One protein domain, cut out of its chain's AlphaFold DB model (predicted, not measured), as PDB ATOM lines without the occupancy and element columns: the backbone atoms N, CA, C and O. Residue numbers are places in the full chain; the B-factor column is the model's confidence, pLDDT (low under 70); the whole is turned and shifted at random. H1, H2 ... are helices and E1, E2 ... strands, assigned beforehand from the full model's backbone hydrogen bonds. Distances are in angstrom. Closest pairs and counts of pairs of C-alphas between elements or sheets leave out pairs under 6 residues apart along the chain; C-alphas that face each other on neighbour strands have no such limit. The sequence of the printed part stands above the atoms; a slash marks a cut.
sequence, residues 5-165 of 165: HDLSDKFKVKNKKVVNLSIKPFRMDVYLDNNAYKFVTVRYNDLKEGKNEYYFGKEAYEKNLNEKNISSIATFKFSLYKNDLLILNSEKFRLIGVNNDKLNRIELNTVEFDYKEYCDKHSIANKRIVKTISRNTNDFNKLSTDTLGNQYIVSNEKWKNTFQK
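What this domain is: This is residues 5 to 165 of the 165 residues of the protein "CRISPR-associated protein" of Gracilibacillus boraciitolerans JCM 21714 (UniProt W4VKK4). Two twisted sheets, E10 E9 E8 E7 E11 E12 and E3 E2 E6, are partly face to face as a sandwich with crossed strands, and H1 packs on the smaller one's other face. A small third sheet, E4 E5 E13, lies at one end, H2 lies far out past E9 and E10, and residues 5 to 18 with E1 form an arm away from the body. The 161 printed residues have two named helices and 13 named strands, in the order E1 E2 E3 E4 E5 H1 E6 E7 E8 E9 H2 E10 E11 E12 E13; the three sheets are antiparallel and the class is mostly strand. The whole is only just compact, close to loose, with a radius of gyration of the C-alphas of 17.9 A and spans of 51 by 42 by 34 A.

Where its parts are: E1, residues 19 to 21, begins at C-alpha 19 (1.069, -29.683, 27.941). From first to last C-alpha, E2, residues 25 to 33, is 22.2 A long and E3, residues 36 to 43, 23.0 A. E4, residues 47 to 49, and E5, residues 53 to 56, precede H1, residues 58 to 67, 14.2 A. E6, residues 75 to 81, is 18.9 A long. E7, residues 85 to 88, precedes E8, residues 91 to 100, 20.5 A, which bends by 83 degrees at residue 94. E9 is residues 105 to 109, H2 115 to 121, E10 129 to 132, E11 140 to 145, 16.8 A, and E12 151 to 153. E13, residues 162 to 164, ends at C-alpha 164 (-17.237, -7.562, 36.494).

How they stand to each other: Residues 5 to 6 pair antiparallel with residues 19 to 20 of E1, which pairs with no named strand. Within hydrogen-bond range are N 29 and O 40 in the hairpin E2 and E3, 2.9 A, and N 30 and O 78 between E2 and E6, 2.9 A. H1 is on this sheet, over E3, at a height of 9.7 A; the closest C-alphas are those of Val 40 and Leu 65, 6.4 A. E7 E8 E9 form a meander, each strand the antiparallel neighbour of the one before, with N 93 and O 86 at 2.9 A and N 107 and O 97 at 2.8 A. H2 only grazes their sheet, with residues 115 to 116. In the sandwich, two sheets face to face, the facing parts are 9.8 A centre to centre and the strands stand at 63 degrees. In H1 and H2 every O i to N i+4 pair is within hydrogen-bond range.

The domain as a whole: The C-alphas farthest apart, of Lys 14 and Leu 148, are 58.5 A apart. The printed part has no cut, and no link is long. Its mean pLDDT is 93.3, and no printed residue is under 70.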
ATOM      1  N   HIS A   5      -0.054 -26.527  31.866       80.94
ATOM      2  CA  HIS A   5      -1.456 -26.930  31.797       80.94
ATOM      3  C   HIS A   5      -1.542 -28.254  31.040       80.94
ATOM      4  O   HIS A   5      -1.106 -28.322  29.890       80.94
ATOM      5  N   ASP A   6      -2.045 -29.297  31.698       84.25
ATOM      6  CA  ASP A   6      -2.167 -30.633  31.117       84.25
ATOM      7  C   ASP A   6      -3.369 -30.693  30.163       84.25
ATOM      8  O   ASP A   6      -4.485 -30.319  30.518       84.25
ATOM      9  N   LEU A   7      -3.114 -31.126  28.934       86.06
ATOM     10  CA  LEU A   7      -4.095 -31.287  27.863       86.06
ATOM     11  C   LEU A   7      -4.173 -32.738  27.386       86.06
ATOM     12  O   LEU A   7      -4.805 -32.998  26.363       86.06
ATOM     13  N   SER A   8      -3.525 -33.675  28.086       87.38
ATOM     14  CA  SER A   8      -3.385 -35.066  27.641       87.38
ATOM     15  C   SER A   8      -4.730 -35.732  27.355       87.38
ATOM     16  O   SER A   8      -4.830 -36.468  26.381       87.38
ATOM     17  N   ASP A   9      -5.782 -35.382  28.098       86.69
ATOM     18  CA  ASP A   9      -7.137 -35.923  27.916       86.69
ATOM     19  C   ASP A   9      -7.745 -35.610  26.537       86.69
ATOM     20  O   ASP A   9      -8.639 -36.311  26.067       86.69
ATOM     21  N   LYS A  10      -7.253 -34.566  25.855       88.06
ATOM     22  CA  LYS A  10      -7.712 -34.173  24.512       88.06
ATOM     23  C   LYS A  10      -7.026 -34.948  23.388       88.06
ATOM     24  O   LYS A  10      -7.418 -34.810  22.231       88.06
ATOM     25  N   PHE A  11      -6.003 -35.746  23.696       88.31
ATOM     26  CA  PHE A  11      -5.196 -36.443  22.701       88.31
ATOM     27  C   PHE A  11      -5.089 -37.931  23.034       88.31
ATOM     28  O   PHE A  11      -4.882 -38.328  24.175       88.31
ATOM     29  N   LYS A  12      -5.156 -38.793  22.016       84.81
ATOM     30  CA  LYS A  12      -4.873 -40.225  22.187       84.81
ATOM     31  C   LYS A  12      -3.360 -40.441  22.269       84.81
ATOM     32  O   LYS A  12      -2.725 -40.806  21.283       84.81
ATOM     33  N   VAL A  13      -2.775 -40.172  23.434       82.25
ATOM     34  CA  VAL A  13      -1.336 -40.319  23.689       82.25
ATOM     35  C   VAL A  13      -1.060 -41.468  24.656       82.25
ATOM     36  O   VAL A  13      -1.683 -41.586  25.705       82.25
ATOM     37  N   LYS A  14      -0.100 -42.334  24.310       82.12
ATOM     38  CA  LYS A  14       0.382 -43.412  25.186       82.12
ATOM     39  C   LYS A  14       1.628 -42.935  25.925       82.12
ATOM     40  O   LYS A  14       2.618 -42.588  25.284       82.12
ATOM     41  N   ASN A  15       1.587 -42.947  27.256       82.62
ATOM     42  CA  ASN A  15       2.725 -42.662  28.143       82.62
ATOM     43  C   ASN A  15       3.432 -41.313  27.888       82.62
ATOM     44  O   ASN A  15       4.622 -41.174  28.165       82.62
ATOM     45  N   LYS A  16       2.721 -40.314  27.355       86.44
ATOM     46  CA  LYS A  16       3.240 -38.955  27.149       86.44
ATOM     47  C   LYS A  16       2.218 -37.941  27.636       86.44
ATOM     48  O   LYS A  16       1.024 -38.158  27.455       86.44
ATOM     49  N   LYS A  17       2.701 -36.837  28.209       86.56
ATOM     50  CA  LYS A  17       1.862 -35.685  28.542       86.56
ATOM     51  C   LYS A  17       1.892 -34.666  27.413       86.56
ATOM     52  O   LYS A  17       2.973 -34.322  26.933       86.56
ATOM     53  N   VAL A  18       0.726 -34.168  27.019       87.38
ATOM     54  CA  VAL A  18       0.609 -33.002  26.135       87.38
ATOM     55  C   VAL A  18       0.304 -31.808  27.013       87.38
ATOM     56  O   VAL A  18      -0.684 -31.823  27.737       87.38
ATOM     57  N   VAL A  19       1.167 -30.793  26.993       86.94
ATOM     58  CA  VAL A  19       1.069 -29.683  27.941       86.94
ATOM     59  C   VAL A  19       1.268 -28.333  27.268       86.94
ATOM     60  O   VAL A  19       2.116 -28.191  26.389       86.94
ATOM     61  N   ASN A  20       0.535 -27.326  27.738       83.88
ATOM     62  CA  ASN A  20       0.824 -25.927  27.437       83.88
ATOM     63  C   ASN A  20       1.756 -25.354  28.508       83.88
ATOM     64  O   ASN A  20       1.460 -25.419  29.703       83.88
ATOM     65  N   LEU A  21       2.876 -24.775  28.077       81.19
ATOM     66  CA  LEU A  21       3.824 -24.070  28.941       81.19
ATOM     67  C   LEU A  21       3.493 -22.571  29.014       81.19
ATOM     68  O   LEU A  21       2.671 -22.064  28.255       81.19
ATOM     69  N   SER A  22       4.174 -21.850  29.909       76.81
ATOM     70  CA  SER A  22       4.127 -20.380  29.996       76.81
ATOM     71  C   SER A  22       2.726 -19.802  30.235       76.81
ATOM     72  O   SER A  22       2.309 -18.842  29.585       76.81
ATOM     73  N   ILE A  23       1.999 -20.367  31.204       78.50
ATOM     74  CA  ILE A  23       0.698 -19.838  31.628       78.50
ATOM     75  C   ILE A  23       0.897 -18.417  32.167       78.50
ATOM     76  O   ILE A  23       1.594 -18.213  33.162       78.50
ATOM     77  N   LYS A  24       0.283 -17.424  31.519       80.56
ATOM     78  CA  LYS A  24       0.452 -16.019  31.901       80.56
ATOM     79  C   LYS A  24      -0.180 -15.746  33.278       80.56
ATOM     80  O   LYS A  24      -1.307 -16.191  33.519       80.56
ATOM     81  N   PRO A  25       0.513 -15.030  34.181       89.06
ATOM     82  CA  PRO A  25      -0.093 -14.569  35.422       89.06
ATOM     83  C   PRO A  25      -1.152 -13.507  35.106       89.06
ATOM     84  O   PRO A  25      -0.953 -12.668  34.226       89.06
ATOM     85  N   PHE A  26      -2.274 -13.563  35.815       92.44
ATOM     86  CA  PHE A  26      -3.313 -12.539  35.788       92.44
ATOM     87  C   PHE A  26      -2.965 -11.425  36.778       92.44
ATOM     88  O   PHE A  26      -2.873 -10.260  36.392       92.44
ATOM     89  N   ARG A  27      -2.682 -11.797  38.032       94.88
ATOM     90  CA  ARG A  27      -2.229 -10.877  39.083       94.88
ATOM     91  C   ARG A  27      -1.417 -11.600  40.156       94.88
ATOM     92  O   ARG A  27      -1.327 -12.829  40.164       94.88
ATOM     93  N   MET A  28      -0.856 -10.826  41.073       96.44
ATOM     94  CA  MET A  28      -0.145 -11.313  42.248       96.44
ATOM     95  C   MET A  28      -0.758 -10.721  43.515       96.44
ATOM     96  O   MET A  28      -0.867  -9.505  43.626       96.44
ATOM     97  N   ASP A  29      -1.103 -11.568  44.479       97.25
ATOM     98  CA  ASP A  29      -1.668 -11.158  45.765       97.25
ATOM     99  C   ASP A  29      -0.574 -11.220  46.837       97.25
ATOM    100  O   ASP A  29       0.020 -12.277  47.064       97.25
ATOM    101  N   VAL A  30      -0.276 -10.083  47.470       97.81
ATOM    102  CA  VAL A  30       0.813  -9.934  48.447       97.81
ATOM    103  C   VAL A  30       0.272 -10.038  49.870       97.81
ATOM    104  O   VAL A  30      -0.710  -9.391  50.237       97.81
ATOM    105  N   TYR A  31       0.960 -10.836  50.682       97.69
ATOM    106  CA  TYR A  31       0.670 -11.082  52.089       97.69
ATOM    107  C   TYR A  31       1.884 -10.741  52.945       97.69
ATOM    108  O   TYR A  31       3.029 -10.898  52.519       97.69
ATOM    109  N   LEU A  32       1.622 -10.328  54.181       96.56
ATOM    110  CA  LEU A  32       2.622 -10.250  55.235       96.56
ATOM    111  C   LEU A  32       2.352 -11.364  56.244       96.56
ATOM    112  O   LEU A  32       1.285 -11.404  56.859       96.56
ATOM    113  N   ASP A  33       3.323 -12.254  56.409       95.94
ATOM    114  CA  ASP A  33       3.245 -13.409  57.298       95.94
ATOM    115  C   ASP A  33       4.491 -13.430  58.190       95.94
ATOM    116  O   ASP A  33       5.608 -13.561  57.689       95.94
ATOM    117  N   ASN A  34       4.313 -13.244  59.501       92.88
ATOM    118  CA  ASN A  34       5.404 -13.163  60.481       92.88
ATOM    119  C   ASN A  34       6.537 -12.197  60.066       92.88
ATOM    120  O   ASN A  34       7.714 -12.558  60.076       92.88
ATOM    121  N   ASN A  35       6.172 -10.969  59.677       91.44
ATOM    122  CA  ASN A  35       7.078  -9.916  59.186       91.44
ATOM    123  C   ASN A  35       7.858 -10.255  57.902       91.44
ATOM    124  O   ASN A  35       8.803  -9.550  57.562       91.44
ATOM    125  N   ALA A  36       7.468 -11.296  57.166       96.25
ATOM    126  CA  ALA A  36       8.022 -11.603  55.855       96.25
ATOM    127  C   ALA A  36       6.953 -11.441  54.771       96.25
ATOM    128  O   ALA A  36       5.841 -11.965  54.890       96.25
ATOM    129  N   TYR A  37       7.295 -10.732  53.695       97.56
ATOM    130  CA  TYR A  37       6.424 -10.656  52.529       97.56
ATOM    131  C   TYR A  37       6.415 -11.991  51.785       97.56
ATOM    132  O   TYR A  37       7.457 -12.591  51.511       97.56
ATOM    133  N   LYS A  38       5.214 -12.438  51.436       97.50
ATOM    134  CA  LYS A  38       4.946 -13.603  50.592       97.50
ATOM    135  C   LYS A  38       3.930 -13.206  49.533       97.50
ATOM    136  O   LYS A  38       3.235 -12.200  49.678       97.50
ATOM    137  N   PHE A  39       3.821 -13.992  48.471       97.38
ATOM    138  CA  PHE A  39       2.793 -13.756  47.470       97.38
ATOM    139  C   PHE A  39       2.230 -15.047  46.889       97.38
ATOM    140  O   PHE A  39       2.914 -16.073  46.832       97.38
ATOM    141  N   VAL A  40       0.992 -14.950  46.414       96.19
ATOM    142  CA  VAL A  40       0.326 -15.957  45.588       96.19
ATOM    143  C   VAL A  40       0.146 -15.403  44.185       96.19
ATOM    144  O   VAL A  40      -0.249 -14.251  44.002       96.19
ATOM    145  N   THR A  41       0.416 -16.231  43.182       95.00
ATOM    146  CA  THR A  41       0.103 -15.907  41.790       95.00
ATOM    147  C   THR A  41      -1.294 -16.406  41.454       95.00
ATOM    148  O   THR A  41      -1.584 -17.584  41.635       95.00
ATOM    149  N   VAL A  42      -2.137 -15.528  40.913       93.12
ATOM    150  CA  VAL A  42      -3.402 -15.912  40.276       93.12
ATOM    151  C   VAL A  42      -3.176 -15.889  38.771       93.12
ATOM    152  O   VAL A  42      -2.690 -14.890  38.228       93.12
ATOM    153  N   ARG A  43      -3.491 -16.979  38.076       90.00
ATOM    154  CA  ARG A  43      -3.317 -17.113  36.625       90.00
ATOM    155  C   ARG A  43      -4.655 -17.010  35.907       90.00
ATOM    156  O   ARG A  43      -5.711 -17.234  36.487       90.00
ATOM    157  N   TYR A  44      -4.610 -16.723  34.608       88.50
ATOM    158  CA  TYR A  44      -5.830 -16.685  33.791       88.50
ATOM    159  C   TYR A  44      -6.583 -18.022  33.783       88.50
ATOM    160  O   TYR A  44      -7.805 -18.023  33.756       88.50
ATOM    161  N   ASN A  45      -5.873 -19.151  33.869       86.62
ATOM    162  CA  ASN A  45      -6.496 -20.479  33.925       86.62
ATOM    163  C   ASN A  45      -7.267 -20.741  35.231       86.62
ATOM    164  O   ASN A  45      -8.072 -21.667  35.270       86.62
ATOM    165  N   ASP A  46      -7.024 -19.952  36.281       86.44
ATOM    166  CA  ASP A  46      -7.744 -20.067  37.554       86.44
ATOM    167  C   ASP A  46      -9.090 -19.323  37.514       86.44
ATOM    168  O   ASP A  46      -9.960 -19.561  38.358       86.44
ATOM    169  N   LEU A  47      -9.269 -18.425  36.535       89.25
ATOM    170  CA  LEU A  47     -10.498 -17.669  36.334       89.25
ATOM    171  C   LEU A  47     -11.561 -18.543  35.667       89.25
ATOM    172  O   LEU A  47     -11.341 -19.183  34.640       89.25
ATOM    173  N   LYS A  48     -12.752 -18.516  36.250       91.06
ATOM    174  CA  LYS A  48     -13.981 -19.109  35.743       91.06
ATOM    175  C   LYS A  48     -14.900 -17.992  35.279       91.06
ATOM    176  O   LYS A  48     -14.980 -16.934  35.903       91.06
ATOM    177  N   GLU A  49     -15.596 -18.244  34.182       92.62
ATOM    178  CA  GLU A  49     -16.589 -17.324  33.647       92.62
ATOM    179  C   GLU A  49     -17.967 -17.632  34.248       92.62
ATOM    180  O   GLU A  49     -18.481 -18.742  34.125       92.62
ATOM    181  N   GLY A  50     -18.555 -16.641  34.917       90.38
ATOM    182  CA  GLY A  50     -19.958 -16.626  35.322       90.38
ATOM    183  C   GLY A  50     -20.820 -15.851  34.320       90.38
ATOM    184  O   GLY A  50     -20.369 -15.460  33.243       90.38
ATOM    185  N   LYS A  51     -22.083 -15.582  34.671       89.00
ATOM    186  CA  LYS A  51     -23.020 -14.875  33.777       89.00
ATOM    187  C   LYS A  51     -22.559 -13.440  33.466       89.00
ATOM    188  O   LYS A  51     -22.395 -13.103  32.297       89.00
ATOM    189  N   ASN A  52     -22.270 -12.648  34.503       93.25
ATOM    190  CA  ASN A  52     -21.898 -11.225  34.399       93.25
ATOM    191  C   ASN A  52     -20.528 -10.903  35.021       93.25
ATOM    192  O   ASN A  52     -20.139  -9.744  35.111       93.25
ATOM    193  N   GLU A  53     -19.800 -11.918  35.478       94.38
ATOM    194  CA  GLU A  53     -18.533 -11.739  36.180       94.38
ATOM    195  C   GLU A  53     -17.557 -12.872  35.866       94.38
ATOM    196  O   GLU A  53     -17.960 -13.970  35.477       94.38
ATOM    197  N   TYR A  54     -16.274 -12.603  36.070       93.50
ATOM    198  CA  TYR A  54     -15.230 -13.599  36.233       93.50
ATOM    199  C   TYR A  54     -14.955 -13.796  37.717       93.50
ATOM    200  O   TYR A  54     -14.995 -12.847  38.500       93.50
ATOM    201  N   TYR A  55     -14.633 -15.017  38.117       93.38
ATOM    202  CA  TYR A  55     -14.264 -15.308  39.496       93.38
ATOM    203  C   TYR A  55     -13.261 -16.447  39.555       93.38
ATOM    204  O   TYR A  55     -13.185 -17.260  38.643       93.38
ATOM    205  N   PHE A  56     -12.512 -16.554  40.642       91.56
ATOM    206  CA  PHE A  56     -11.750 -17.766  40.930       91.56
ATOM    207  C   PHE A  56     -12.247 -18.400  42.234       91.56
ATOM    208  O   PHE A  56     -12.765 -17.729  43.133       91.56
ATOM    209  N   GLY A  57     -12.168 -19.731  42.297       88.81
ATOM    210  CA  GLY A  57     -12.701 -20.512  43.413       88.81
ATOM    211  C   GLY A  57     -11.867 -20.336  44.681       88.81
ATOM    212  O   GLY A  57     -10.640 -20.408  44.620       88.81
ATOM    213  N   LYS A  58     -12.529 -20.153  45.829       89.81
ATOM    214  CA  LYS A  58     -11.854 -19.985  47.128       89.81
ATOM    215  C   LYS A  58     -10.985 -21.189  47.489       89.81
ATOM    216  O   LYS A  58      -9.821 -21.001  47.799       89.81
ATOM    217  N   GLU A  59     -11.500 -22.405  47.323       90.75
ATOM    218  CA  GLU A  59     -10.764 -23.646  47.622       90.75
ATOM    219  C   GLU A  59      -9.465 -23.780  46.806       90.75
ATOM    220  O   GLU A  59      -8.415 -24.142  47.333       90.75
ATOM    221  N   ALA A  60      -9.509 -23.443  45.512       88.88
ATOM    222  CA  ALA A  60      -8.323 -23.467  44.655       88.88
ATOM    223  C   ALA A  60      -7.292 -22.418  45.099       88.88
ATOM    224  O   ALA A  60      -6.092 -22.679  45.109       88.88
ATOM    225  N   TYR A  61      -7.763 -21.242  45.514       93.50
ATOM    226  CA  TYR A  61      -6.900 -20.190  46.030       93.50
ATOM    227  C   TYR A  61      -6.291 -20.543  47.398       93.50
ATOM    228  O   TYR A  61      -5.108 -20.305  47.622       93.50
ATOM    229  N   GLU A  62      -7.059 -21.168  48.289       93.06
ATOM    230  CA  GLU A  62      -6.579 -21.695  49.573       93.06
ATOM    231  C   GLU A  62      -5.502 -22.761  49.374       93.06
ATOM    232  O   GLU A  62      -4.481 -22.752  50.063       93.06
ATOM    233  N   LYS A  63      -5.662 -23.630  48.371       92.62
ATOM    234  CA  LYS A  63      -4.607 -24.566  47.977       92.62
ATOM    235  C   LYS A  63      -3.326 -23.830  47.571       92.62
ATOM    236  O   LYS A  63      -2.254 -24.201  48.039       92.62
ATOM    237  N   ASN A  64      -3.431 -22.763  46.777       92.31
ATOM    238  CA  ASN A  64      -2.268 -21.965  46.374       92.31
ATOM    239  C   ASN A  64      -1.605 -21.253  47.570       92.31
ATOM    240  O   ASN A  64      -0.377 -21.194  47.643       92.31
ATOM    241  N   LEU A  65      -2.390 -20.748  48.531       94.94
ATOM    242  CA  LEU A  65      -1.867 -20.192  49.788       94.94
ATOM    243  C   LEU A  65      -1.073 -21.246  50.574       94.94
ATOM    244  O   LEU A  65       0.046 -20.972  51.015       94.94
ATOM    245  N   ASN A  66      -1.618 -22.461  50.688       94.69
ATOM    246  CA  ASN A  66      -0.972 -23.576  51.380       94.69
ATOM    247  C   ASN A  66       0.320 -24.016  50.676       94.69
ATOM    248  O   ASN A  66       1.345 -24.182  51.333       94.69
ATOM    249  N   GLU A  67       0.317 -24.130  49.344       92.75
ATOM    250  CA  GLU A  67       1.518 -24.451  48.553       92.75
ATOM    251  C   GLU A  67       2.630 -23.400  48.733       92.75
ATOM    252  O   GLU A  67       3.821 -23.721  48.697       92.75
ATOM    253  N   LYS A  68       2.249 -22.144  48.989       93.81
ATOM    254  CA  LYS A  68       3.158 -21.032  49.297       93.81
ATOM    255  C   LYS A  68       3.536 -20.917  50.771       93.81
ATOM    256  O   LYS A  68       4.300 -20.016  51.126       93.81
ATOM    257  N   ASN A  69       3.049 -21.821  51.621       94.88
ATOM    258  CA  ASN A  69       3.213 -21.777  53.072       94.88
ATOM    259  C   ASN A  69       2.796 -20.419  53.661       94.88
ATOM    260  O   ASN A  69       3.503 -19.871  54.508       94.88
ATOM    261  N   ILE A  70       1.710 -19.828  53.162       95.69
ATOM    262  CA  ILE A  70       1.139 -18.596  53.712       95.69
ATOM    263  C   ILE A  70       0.151 -19.000  54.799       95.69
ATOM    264  O   ILE A  70      -0.817 -19.706  54.530       95.69
ATOM    265  N   SER A  71       0.427 -18.578  56.032       94.69
ATOM    266  CA  SER A  71      -0.416 -18.914  57.177       94.69
ATOM    267  C   SER A  71      -1.831 -18.344  57.037       94.69
ATOM    268  O   SER A  71      -2.026 -17.278  56.456       94.69
ATOM    269  N   SER A  72      -2.822 -18.997  57.644       92.25
ATOM    270  CA  SER A  72      -4.199 -18.488  57.704       92.25
ATOM    271  C   SER A  72      -4.321 -17.167  58.473       92.25
ATOM    272  O   SER A  72      -5.253 -16.404  58.232       92.25
ATOM    273  N   ILE A  73      -3.367 -16.872  59.365       94.44
ATOM    274  CA  ILE A  73      -3.274 -15.591  60.086       94.44
ATOM    275  C   ILE A  73      -2.489 -14.519  59.312       94.44
ATOM    276  O   ILE A  73      -2.335 -13.397  59.799       94.44
ATOM    277  N   ALA A  74      -1.960 -14.844  58.126       96.44
ATOM    278  CA  ALA A  74      -1.229 -13.886  57.309       96.44
ATOM    279  C   ALA A  74      -2.147 -12.738  56.878       96.44
ATOM    280  O   ALA A  74      -3.299 -12.924  56.485       96.44
ATOM    281  N   THR A  75      -1.615 -11.522  56.911       96.62
ATOM    282  CA  THR A  75      -2.382 -10.326  56.562       96.62
ATOM    283  C   THR A  75      -2.250 -10.046  55.072       96.62
ATOM    284  O   THR A  75      -1.153  -9.743  54.598       96.62
ATOM    285  N   PHE A  76      -3.361 -10.101  54.336       97.31
ATOM    286  CA  PHE A  76      -3.415  -9.594  52.963       97.31
ATOM    287  C   PHE A  76      -3.052  -8.103  52.935       97.31
ATOM    288  O   PHE A  76      -3.516  -7.336  53.780       97.31
ATOM    289  N   LYS A  77      -2.221  -7.693  51.972       97.00
ATOM    290  CA  LYS A  77      -1.780  -6.301  51.823       97.00
ATOM    291  C   LYS A  77      -2.394  -5.636  50.601       97.00
ATOM    292  O   LYS A  77      -3.045  -4.606  50.746       97.00
ATOM    293  N   PHE A  78      -2.171  -6.203  49.420       97.94
ATOM    294  CA  PHE A  78      -2.642  -5.651  48.151       97.94
ATOM    295  C   PHE A  78      -2.494  -6.669  47.017       97.94
ATOM    296  O   PHE A  78      -1.751  -7.648  47.129       97.94
ATOM    297  N   SER A  79      -3.176  -6.402  45.906       97.56
ATOM    298  CA  SER A  79      -3.023  -7.139  44.650       97.56
ATOM    299  C   SER A  79      -2.274  -6.281  43.636       97.56
ATOM    300  O   SER A  79      -2.592  -5.104  43.488       97.56
ATOM    301  N   LEU A  80      -1.315  -6.855  42.912       97.75
ATOM    302  CA  LEU A  80      -0.608  -6.195  41.816       97.75
ATOM    303  C   LEU A  80      -0.971  -6.825  40.470       97.75
ATOM    304  O   LEU A  80      -0.817  -8.034  40.267       97.75
ATOM    305  N   TYR A  81      -1.403  -5.983  39.539       96.31
ATOM    306  CA  TYR A  81      -1.613  -6.311  38.133       96.31
ATOM    307  C   TYR A  81      -0.412  -5.878  37.291       96.31
ATOM    308  O   TYR A  81       0.508  -5.195  37.748       96.31
ATOM    309  N   LYS A  82      -0.407  -6.279  36.019       95.94
ATOM    310  CA  LYS A  82       0.595  -5.795  35.070       95.94
ATOM    311  C   LYS A  82       0.543  -4.263  34.990       95.94
ATOM    312  O   LYS A  82      -0.520  -3.696  34.778       95.94
ATOM    313  N   ASN A  83       1.715  -3.643  35.062       95.62
ATOM    314  CA  ASN A  83       1.977  -2.204  35.109       95.62
ATOM    315  C   ASN A  83       1.553  -1.479  36.392       95.62
ATOM    316  O   ASN A  83       1.766  -0.269  36.459       95.62
ATOM    317  N   ASP A  84       1.052  -2.176  37.416       97.19
ATOM    318  CA  ASP A  84       0.869  -1.536  38.719       97.19
ATOM    319  C   ASP A  84       2.211  -1.021  39.241       97.19
ATOM    320  O   ASP A  84       3.257  -1.667  39.092       97.19
ATOM    321  N   LEU A  85       2.165   0.159  39.855       97.75
ATOM    322  CA  LEU A  85       3.320   0.791  40.466       97.75
ATOM    323  C   LEU A  85       3.540   0.227  41.870       97.75
ATOM    324  O   LEU A  85       2.596  -0.033  42.617       97.75
ATOM    325  N   LEU A  86       4.802   0.064  42.246       98.12
ATOM    326  CA  LEU A  86       5.181  -0.412  43.568       98.12
ATOM    327  C   LEU A  86       6.485   0.223  44.046       98.12
ATOM    328  O   LEU A  86       7.317   0.652  43.246       98.12
ATOM    329  N   ILE A  87       6.663   0.226  45.362       98.12
ATOM    330  CA  ILE A  87       7.944   0.444  46.030       98.12
ATOM    331  C   ILE A  87       8.386  -0.903  46.594       98.12
ATOM    332  O   ILE A  87       7.593  -1.577  47.255       98.12
ATOM    333  N   LEU A  88       9.621  -1.301  46.305       97.88
ATOM    334  CA  LEU A  88      10.249  -2.515  46.810       97.88
ATOM    335  C   LEU A  88      11.667  -2.185  47.270       97.88
ATOM    336  O   LEU A  88      12.494  -1.796  46.446       97.88
ATOM    337  N   ASN A  89      11.970  -2.403  48.547       96.50
ATOM    338  CA  ASN A  89      13.282  -2.092  49.125       96.50
ATOM    339  C   ASN A  89      13.725  -0.638  48.850       96.50
ATOM    340  O   ASN A  89      14.863  -0.391  48.462       96.50
ATOM    341  N   SER A  90      12.803   0.314  49.025       95.38
ATOM    342  CA  SER A  90      12.950   1.760  48.795       95.38
ATOM    343  C   SER A  90      13.171   2.177  47.335       95.38
ATOM    344  O   SER A  90      13.359   3.356  47.049       95.38
ATOM    345  N   GLU A  91      13.090   1.237  46.392       96.50
ATOM    346  CA  GLU A  91      13.170   1.495  44.954       96.50
ATOM    347  C   GLU A  91      11.780   1.417  44.311       96.50
ATOM    348  O   GLU A  91      10.962   0.558  44.650       96.50
ATOM    349  N   LYS A  92      11.505   2.294  43.343       97.25
ATOM    350  CA  LYS A  92      10.207   2.361  42.667       97.25
ATOM    351  C   LYS A  92      10.228   1.636  41.323       97.25
ATOM    352  O   LYS A  92      11.096   1.879  40.487       97.25
ATOM    353  N   PHE A  93       9.210   0.818  41.077       98.12
ATOM    354  CA  PHE A  93       9.073   0.030  39.854       98.12
ATOM    355  C   PHE A  93       7.633  -0.014  39.353       98.12
ATOM    356  O   PHE A  93       6.688   0.313  40.073       98.12
ATOM    357  N   ARG A  94       7.472  -0.497  38.120       97.38
ATOM    358  CA  ARG A  94       6.210  -1.058  37.632       97.38
ATOM    359  C   ARG A  94       6.330  -2.572  37.486       97.38
ATOM    360  O   ARG A  94       7.370  -3.076  37.047       97.38
ATOM    361  N   LEU A  95       5.273  -3.304  37.825       97.69
ATOM    362  CA  LEU A  95       5.248  -4.760  37.695       97.69
ATOM    363  C   LEU A  95       5.117  -5.175  36.222       97.69
ATOM    364  O   LEU A  95       4.195  -4.751  35.532       97.69
ATOM    365  N   ILE A  96       5.982  -6.069  35.742       96.69
ATOM    366  CA  ILE A  96       5.775  -6.759  34.457       96.69
ATOM    367  C   ILE A  96       4.983  -8.051  34.671       96.69
ATOM    368  O   ILE A  96       4.069  -8.353  33.901       96.69
ATOM    369  N   GLY A  97       5.304  -8.793  35.733       95.12
ATOM    370  CA  GLY A  97       4.573  -9.985  36.155       95.12
ATOM    371  C   GLY A  97       5.413 -10.912  37.028       95.12
ATOM    372  O   GLY A  97       6.550 -10.608  37.387       95.12
ATOM    373  N   VAL A  98       4.862 -12.078  37.357       95.56
ATOM    374  CA  VAL A  98       5.593 -13.122  38.085       95.56
ATOM    375  C   VAL A  98       6.486 -13.885  37.108       95.56
ATOM    376  O   VAL A  98       5.998 -14.557  36.200       95.56
ATOM    377  N   ASN A  99       7.801 -13.775  37.296       93.69
ATOM    378  CA  ASN A  99       8.812 -14.422  36.460       93.69
ATOM    379  C   ASN A  99       8.946 -15.912  36.784       93.69
ATOM    380  O   ASN A  99       9.014 -16.753  35.887       93.69
ATOM    381  N   ASN A 100       8.997 -16.234  38.075       92.62
ATOM    382  CA  ASN A 100       9.083 -17.599  38.561       92.62
ATOM    383  C   ASN A 100       8.381 -17.685  39.910       92.62
ATOM    384  O   ASN A 100       8.892 -17.195  40.916       92.62
ATOM    385  N   ASP A 101       7.217 -18.322  39.914       91.62
ATOM    386  CA  ASP A 101       6.400 -18.432  41.110       91.62
ATOM    387  C   ASP A 101       7.097 -19.280  42.186       91.62
ATOM    388  O   ASP A 101       7.267 -18.825  43.311       91.62
ATOM    389  N   LYS A 102       7.635 -20.456  41.840       91.19
ATOM    390  CA  LYS A 102       8.327 -21.346  42.798       91.19
ATOM    391  C   LYS A 102       9.530 -20.699  43.488       91.19
ATOM    392  O   LYS A 102       9.794 -20.983  44.649       91.19
ATOM    393  N   LEU A 103      10.265 -19.849  42.773       94.44
ATOM    394  CA  LEU A 103      11.427 -19.130  43.306       94.44
ATOM    395  C   LEU A 103      11.072 -17.755  43.886       94.44
ATOM    396  O   LEU A 103      11.981 -17.006  44.234       94.44
ATOM    397  N   ASN A 104       9.784 -17.403  43.955       95.56
ATOM    398  CA  ASN A 104       9.288 -16.098  44.390       95.56
ATOM    399  C   ASN A 104       9.938 -14.920  43.643       95.56
ATOM    400  O   ASN A 104      10.270 -13.896  44.239       95.56
ATOM    401  N   ARG A 105      10.147 -15.058  42.329       96.62
ATOM    402  CA  ARG A 105      10.757 -14.018  41.491       96.62
ATOM    403  C   ARG A 105       9.709 -13.272  40.694       96.62
ATOM    404  O   ARG A 105       8.931 -13.878  39.954       96.62
ATOM    405  N   ILE A 106       9.770 -11.952  40.775       97.31
ATOM    406  CA  ILE A 106       8.956 -11.039  39.979       97.31
ATOM    407  C   ILE A 106       9.839 -10.292  38.990       97.31
ATOM    408  O   ILE A 106      11.008 -10.007  39.259       97.31
ATOM    409  N   GLU A 107       9.274 -10.006  37.827       97.38
ATOM    410  CA  GLU A 107       9.890  -9.156  36.824       97.38
ATOM    411  C   GLU A 107       9.311  -7.755  36.916       97.38
ATOM    412  O   GLU A 107       8.096  -7.556  37.009       97.38
ATOM    413  N   LEU A 108      10.214  -6.792  36.876       98.00
ATOM    414  CA  LEU A 108       9.951  -5.384  37.063       98.00
ATOM    415  C   LEU A 108      10.493  -4.610  35.870       98.00
ATOM    416  O   LEU A 108      11.308  -5.100  35.085       98.00
ATOM    417  N   ASN A 109      10.048  -3.371  35.762       98.25
ATOM    418  CA  ASN A 109      10.652  -2.382  34.892       98.25
ATOM    419  C   ASN A 109      10.690  -1.043  35.633       98.25
ATOM    420  O   ASN A 109      10.008  -0.873  36.653       98.25
ATOM    421  N   THR A 110      11.500  -0.108  35.154       97.25
ATOM    422  CA  THR A 110      11.521   1.235  35.726       97.25
ATOM    423  C   THR A 110      10.236   1.974  35.348       97.25
ATOM    424  O   THR A 110       9.467   1.556  34.469       97.25
ATOM    425  N   VAL A 111       9.938   3.024  36.109       94.62
ATOM    426  CA  VAL A 111       8.734   3.837  35.898       94.62
ATOM    427  C   VAL A 111       8.975   4.919  34.851       94.62
ATOM    428  O   VAL A 111       8.065   5.252  34.104       94.62
ATOM    429  N   GLU A 112      10.196   5.447  34.791       93.88
ATOM    430  CA  GLU A 112      10.541   6.613  33.972       93.88
ATOM    431  C   GLU A 112      10.967   6.254  32.547       93.88
ATOM    432  O   GLU A 112      10.795   7.052  31.631       93.88
ATOM    433  N   PHE A 113      11.516   5.058  32.339       94.75
ATOM    434  CA  PHE A 113      11.999   4.617  31.035       94.75
ATOM    435  C   PHE A 113      11.770   3.118  30.844       94.75
ATOM    436  O   PHE A 113      11.380   2.400  31.762       94.75
ATOM    437  N   ASP A 114      11.983   2.615  29.632       96.75
ATOM    438  CA  ASP A 114      12.040   1.174  29.427       96.75
ATOM    439  C   ASP A 114      13.464   0.668  29.688       96.75
ATOM    440  O   ASP A 114      14.420   1.069  29.022       96.75
ATOM    441  N   TYR A 115      13.620  -0.210  30.682       97.38
ATOM    442  CA  TYR A 115      14.931  -0.711  31.090       97.38
ATOM    443  C   TYR A 115      15.642  -1.474  29.972       97.38
ATOM    444  O   TYR A 115      16.860  -1.374  29.847       97.38
ATOM    445  N   LYS A 116      14.906  -2.210  29.131       96.56
ATOM    446  CA  LYS A 116      15.514  -2.966  28.036       96.56
ATOM    447  C   LYS A 116      16.097  -2.013  26.996       96.56
ATOM    448  O   LYS A 116      17.247  -2.196  26.606       96.56
ATOM    449  N   GLU A 117      15.348  -0.983  26.605       96.62
ATOM    450  CA  GLU A 117      15.842   0.048  25.682       96.62
ATOM    451  C   GLU A 117      17.039   0.815  26.254       96.62
ATOM    452  O   GLU A 117      18.001   1.092  25.536       96.62
ATOM    453  N   TYR A 118      17.006   1.140  27.549       96.94
ATOM    454  CA  TYR A 118      18.143   1.747  28.238       96.94
ATOM    455  C   TYR A 118      19.379   0.837  28.167       96.94
ATOM    456  O   TYR A 118      20.453   1.270  27.755       96.94
ATOM    457  N   CYS A 119      19.230  -0.449  28.488       97.19
ATOM    458  CA  CYS A 119      20.324  -1.409  28.392       97.19
ATOM    459  C   CYS A 119      20.881  -1.534  26.971       97.19
ATOM    460  O   CYS A 119      22.097  -1.628  26.818       97.19
ATOM    461  N   ASP A 120      20.021  -1.509  25.950       96.88
ATOM    462  CA  ASP A 120      20.433  -1.570  24.544       96.88
ATOM    463  C   ASP A 120      21.277  -0.349  24.143       96.88
ATOM    464  O   ASP A 120      22.308  -0.507  23.493       96.88
ATOM    465  N   LYS A 121      20.901   0.858  24.592       97.25
ATOM    466  CA  LYS A 121      21.655   2.101  24.334       97.25
ATOM    467  C   LYS A 121      22.996   2.159  25.067       97.25
ATOM    468  O   LYS A 121      23.935   2.776  24.574       97.25
ATOM    469  N   HIS A 122      23.079   1.531  26.237       96.56
ATOM    470  CA  HIS A 122      24.251   1.578  27.116       96.56
ATOM    471  C   HIS A 122      25.077   0.279  27.114       96.56
ATOM    472  O   HIS A 122      25.955   0.115  27.960       96.56
ATOM    473  N   SER A 123      24.819  -0.646  26.182       95.38
ATOM    474  CA  SER A 123      25.531  -1.932  26.055       95.38
ATOM    475  C   SER A 123      25.538  -2.780  27.340       95.38
ATOM    476  O   SER A 123      26.507  -3.476  27.644       95.38
ATOM    477  N   ILE A 124      24.443  -2.746  28.104       96.12
ATOM    478  CA  ILE A 124      24.276  -3.537  29.331       96.12
ATOM    479  C   ILE A 124      23.755  -4.933  28.967       96.12
ATOM    480  O   ILE A 124      22.719  -5.084  28.318       96.12
ATOM    481  N   ALA A 125      24.452  -5.976  29.429       94.88
ATOM    482  CA  ALA A 125      24.133  -7.362  29.081       94.88
ATOM    483  C   ALA A 125      22.800  -7.857  29.674       94.88
ATOM    484  O   ALA A 125      22.011  -8.502  28.980       94.88
ATOM    485  N   ASN A 126      22.533  -7.575  30.955       94.19
ATOM    486  CA  ASN A 126      21.287  -7.987  31.597       94.19
ATOM    487  C   ASN A 126      20.191  -6.944  31.366       94.19
ATOM    488  O   ASN A 126      20.183  -5.893  31.994       94.19
ATOM    489  N   LYS A 127      19.243  -7.280  30.491       96.12
ATOM    490  CA  LYS A 127      18.177  -6.373  30.044       96.12
ATOM    491  C   LYS A 127      16.875  -6.509  30.836       96.12
ATOM    492  O   LYS A 127      15.837  -6.019  30.397       96.12
ATOM    493  N   ARG A 128      16.880  -7.252  31.950       96.31
ATOM    494  CA  ARG A 128      15.678  -7.541  32.749       96.31
ATOM    495  C   ARG A 128      15.933  -7.278  34.223       96.31
ATOM    496  O   ARG A 128      16.911  -7.763  34.791       96.31
ATOM    497  N   ILE A 129      14.990  -6.593  34.860       97.62
ATOM    498  CA  ILE A 129      14.990  -6.411  36.309       97.62
ATOM    499  C   ILE A 129      14.177  -7.553  36.912       97.62
ATOM    500  O   ILE A 129      12.953  -7.583  36.811       97.62
ATOM    501  N   VAL A 130      14.860  -8.513  37.532       97.56
ATOM    502  CA  VAL A 130      14.220  -9.624  38.244       97.56
ATOM    503  C   VAL A 130      14.619  -9.551  39.709       97.56
ATOM    504  O   VAL A 130      15.806  -9.591  40.033       97.56
ATOM    505  N   LYS A 131      13.630  -9.448  40.597       97.44
ATOM    506  CA  LYS A 131      13.836  -9.382  42.050       97.44
ATOM    507  C   LYS A 131      13.144 -10.570  42.718       97.44
ATOM    508  O   LYS A 131      12.080 -11.009  42.279       97.44
ATOM    509  N   THR A 132      13.761 -11.092  43.772       97.75
ATOM    510  CA  THR A 132      13.201 -12.178  44.587       97.75
ATOM    511  C   THR A 132      12.502 -11.584  45.803       97.75
ATOM    512  O   THR A 132      13.123 -10.829  46.550       97.75
ATOM    513  N   ILE A 133      11.245 -11.959  46.033       97.62
ATOM    514  CA  ILE A 133      10.537 -11.666  47.279       97.62
ATOM    515  C   ILE A 133      10.967 -12.703  48.310       97.62
ATOM    516  O   ILE A 133      10.829 -13.911  48.104       97.62
ATOM    517  N   SER A 134      11.565 -12.228  49.394       94.88
ATOM    518  CA  SER A 134      12.178 -13.079  50.409       94.88
ATOM    519  C   SER A 134      12.023 -12.453  51.789       94.88
ATOM    520  O   SER A 134      11.466 -11.370  51.940       94.88
ATOM    521  N   ARG A 135      12.584 -13.107  52.807       93.44
ATOM    522  CA  ARG A 135      12.642 -12.558  54.165       93.44
ATOM    523  C   ARG A 135      13.402 -11.223  54.249       93.44
ATOM    524  O   ARG A 135      13.148 -10.461  55.166       93.44
ATOM    525  N   ASN A 136      14.290 -10.936  53.294       94.25
ATOM    526  CA  ASN A 136      15.058  -9.685  53.237       94.25
ATOM    527  C   ASN A 136      14.310  -8.555  52.507       94.25
ATOM    528  O   ASN A 136      14.883  -7.500  52.239       94.25
ATOM    529  N   THR A 137      13.059  -8.784  52.104       96.50
ATOM    530  CA  THR A 137      12.192  -7.726  51.588       96.50
ATOM    531  C   THR A 137      11.689  -6.908  52.774       96.50
ATOM    532  O   THR A 137      10.821  -7.370  53.509       96.50
ATOM    533  N   ASN A 138      12.264  -5.723  52.976       93.50
ATOM    534  CA  ASN A 138      11.989  -4.881  54.145       93.50
ATOM    535  C   ASN A 138      10.750  -4.009  53.931       93.50
ATOM    536  O   ASN A 138       9.912  -3.874  54.821       93.50
ATOM    537  N   ASP A 139      10.602  -3.462  52.728       94.81
ATOM    538  CA  ASP A 139       9.443  -2.678  52.332       94.81
ATOM    539  C   ASP A 139       8.896  -3.166  50.995       94.81
ATOM    540  O   ASP A 139       9.638  -3.477  50.059       94.81
ATOM    541  N   PHE A 140       7.570  -3.271  50.941       97.56
ATOM    542  CA  PHE A 140       6.843  -3.627  49.740       97.56
ATOM    543  C   PHE A 140       5.465  -2.967  49.787       97.56
ATOM    544  O   PHE A 140       4.597  -3.376  50.556       97.56
ATOM    545  N   ASN A 141       5.270  -1.933  48.971       97.75
ATOM    546  CA  ASN A 141       4.052  -1.128  48.953       97.75
ATOM    547  C   ASN A 141       3.528  -0.968  47.528       97.75
ATOM    548  O   ASN A 141       4.306  -0.744  46.603       97.75
ATOM    549  N   LYS A 142       2.208  -1.024  47.356       98.25
ATOM    550  CA  LYS A 142       1.549  -0.656  46.100       98.25
ATOM    551  C   LYS A 142       1.364   0.855  46.032       98.25
ATOM    552  O   LYS A 142       0.947   1.483  47.005       98.25
ATOM    553  N   LEU A 143       1.635   1.419  44.864       97.31
ATOM    554  CA  LEU A 143       1.327   2.801  44.529       97.31
ATOM    555  C   LEU A 143       0.155   2.835  43.551       97.31
ATOM    556  O   LEU A 143       0.028   1.979  42.674       97.31
ATOM    557  N   SER A 144      -0.684   3.851  43.685       94.81
ATOM    558  CA  SER A 144      -1.686   4.208  42.685       94.81
ATOM    559  C   SER A 144      -1.494   5.661  42.275       94.81
ATOM    560  O   SER A 144      -0.749   6.403  42.918       94.81
ATOM    561  N   THR A 145      -2.119   6.037  41.168       93.25
ATOM    562  CA  THR A 145      -2.033   7.367  40.577       93.25
ATOM    563  C   THR A 145      -3.431   7.894  40.331       93.25
ATOM    564  O   THR A 145      -4.289   7.150  39.853       93.25
ATOM    565  N   ASP A 146      -3.646   9.177  40.597       91.88
ATOM    566  CA  ASP A 146      -4.810   9.866  40.047       91.88
ATOM    567  C   ASP A 146      -4.648  10.106  38.529       91.88
ATOM    568  O   ASP A 146      -3.633   9.758  37.918       91.88
ATOM    569  N   THR A 147      -5.656  10.713  37.902       89.31
ATOM    570  CA  THR A 147      -5.638  11.026  36.462       89.31
ATOM    571  C   THR A 147      -4.572  12.052  36.067       89.31
ATOM    572  O   THR A 147      -4.270  12.177  34.883       89.31
ATOM    573  N   LEU A 148      -4.017  12.790  37.031       92.06
ATOM    574  CA  LEU A 148      -2.957  13.782  36.836       92.06
ATOM    575  C   LEU A 148      -1.556  13.183  37.058       92.06
ATOM    576  O   LEU A 148      -0.557  13.846  36.789       92.06
ATOM    577  N   GLY A 149      -1.474  11.934  37.525       88.50
ATOM    578  CA  GLY A 149      -0.224  11.232  37.802       88.50
ATOM    579  C   GLY A 149       0.309  11.415  39.227       88.50
ATOM    580  O   GLY A 149       1.406  10.925  39.519       88.50
ATOM    581  N   ASN A 150      -0.440  12.059  40.130       93.62
ATOM    582  CA  ASN A 150      -0.045  12.185  41.534       93.62
ATOM    583  C   ASN A 150      -0.123  10.820  42.214       93.62
ATOM    584  O   ASN A 150      -1.140  10.129  42.137       93.62
ATOM    585  N   GLN A 151       0.960  10.432  42.883       94.25
ATOM    586  CA  GLN A 151       1.103   9.096  43.452       94.25
ATOM    587  C   GLN A 151       0.780   9.069  44.934       94.25
ATOM    588  O   GLN A 151       1.186   9.951  45.687       94.25
ATOM    589  N   TYR A 152       0.132   7.992  45.358       95.25
ATOM    590  CA  TYR A 152      -0.130   7.716  46.762       95.25
ATOM    591  C   TYR A 152       0.014   6.224  47.059       95.25
ATOM    592  O   TYR A 152      -0.200   5.366  46.198       95.25
ATOM    593  N   ILE A 153       0.397   5.914  48.299       96.69
ATOM    594  CA  ILE A 153       0.485   4.536  48.780       96.69
ATOM    595  C   ILE A 153      -0.929   3.995  48.975       96.69
ATOM    596  O   ILE A 153      -1.753   4.593  49.669       96.69
ATOM    597  N   VAL A 154      -1.199   2.837  48.382       95.50
ATOM    598  CA  VAL A 154      -2.455   2.120  48.589       95.50
ATOM    599  C   VAL A 154      -2.389   1.415  49.937       95.50
ATOM    600  O   VAL A 154      -1.552   0.541  50.160       95.50
ATOM    601  N   SER A 155      -3.297   1.789  50.833       92.06
ATOM    602  CA  SER A 155      -3.498   1.135  52.123       92.06
ATOM    603  C   SER A 155      -4.906   0.543  52.198       92.06
ATOM    604  O   SER A 155      -5.826   1.018  51.532       92.06
ATOM    605  N   ASN A 156      -5.076  -0.505  53.008       90.38
ATOM    606  CA  ASN A 156      -6.371  -1.145  53.278       90.38
ATOM    607  C   ASN A 156      -7.091  -1.718  52.039       90.38
ATOM    608  O   ASN A 156      -8.324  -1.758  51.993       90.38
ATOM    609  N   GLU A 157      -6.342  -2.190  51.036       96.00
ATOM    610  CA  GLU A 157      -6.940  -2.927  49.922       96.00
ATOM    611  C   GLU A 157      -7.587  -4.216  50.449       96.00
ATOM    612  O   GLU A 157      -7.020  -4.939  51.269       96.00
ATOM    613  N   LYS A 158      -8.806  -4.506  49.988       95.06
ATOM    614  CA  LYS A 158      -9.507  -5.746  50.324       95.06
ATOM    615  C   LYS A 158      -9.246  -6.780  49.246       95.06
ATOM    616  O   LYS A 158      -9.316  -6.466  48.059       95.06
ATOM    617  N   TRP A 159      -9.023  -8.018  49.666       94.75
ATOM    618  CA  TRP A 159      -8.923  -9.131  48.737       94.75
ATOM    619  C   TRP A 159     -10.249  -9.325  47.991       94.75
ATOM    620  O   TRP A 159     -11.323  -9.333  48.596       94.75
ATOM    621  N   LYS A 160     -10.167  -9.462  46.666       93.69
ATOM    622  CA  LYS A 160     -11.317  -9.639  45.770       93.69
ATOM    623  C   LYS A 160     -11.120 -10.883  44.927       93.69
ATOM    624  O   LYS A 160     -10.067 -11.019  44.306       93.69
ATOM    625  N   ASN A 161     -12.132 -11.735  44.841       93.62
ATOM    626  CA  ASN A 161     -12.112 -12.933  44.001       93.62
ATOM    627  C   ASN A 161     -13.109 -12.897  42.834       93.62
ATOM    628  O   ASN A 161     -13.195 -13.882  42.105       93.62
ATOM    629  N   THR A 162     -13.838 -11.792  42.663       92.81
ATOM    630  CA  THR A 162     -14.803 -11.561  41.582       92.81
ATOM    631  C   THR A 162     -14.463 -10.283  40.807       92.81
ATOM    632  O   THR A 162     -13.919  -9.326  41.368       92.81
ATOM    633  N   PHE A 163     -14.770 -10.275  39.510       90.56
ATOM    634  CA  PHE A 163     -14.471  -9.200  38.562       90.56
ATOM    635  C   PHE A 163     -15.638  -9.040  37.598       90.56
ATOM    636  O   PHE A 163     -16.048 -10.010  36.972       90.56
ATOM    637  N   GLN A 164     -16.168  -7.830  37.458       90.75
ATOM    638  CA  GLN A 164     -17.237  -7.562  36.494       90.75
ATOM    639  C   GLN A 164     -16.716  -7.728  35.057       90.75
ATOM    640  O   GLN A 164     -15.534  -7.474  34.806       90.75
ATOM    641  N   LYS A 165     -17.590  -8.199  34.161       82.56
ATOM    642  CA  LYS A 165     -17.314  -8.265  32.719       82.56
ATOM    643  C   LYS A 165     -17.244  -6.879  32.087       82.56
ATOM    644  O   LYS A 165     -17.972  -5.980  32.563       82.56
TER     645      LYS A 165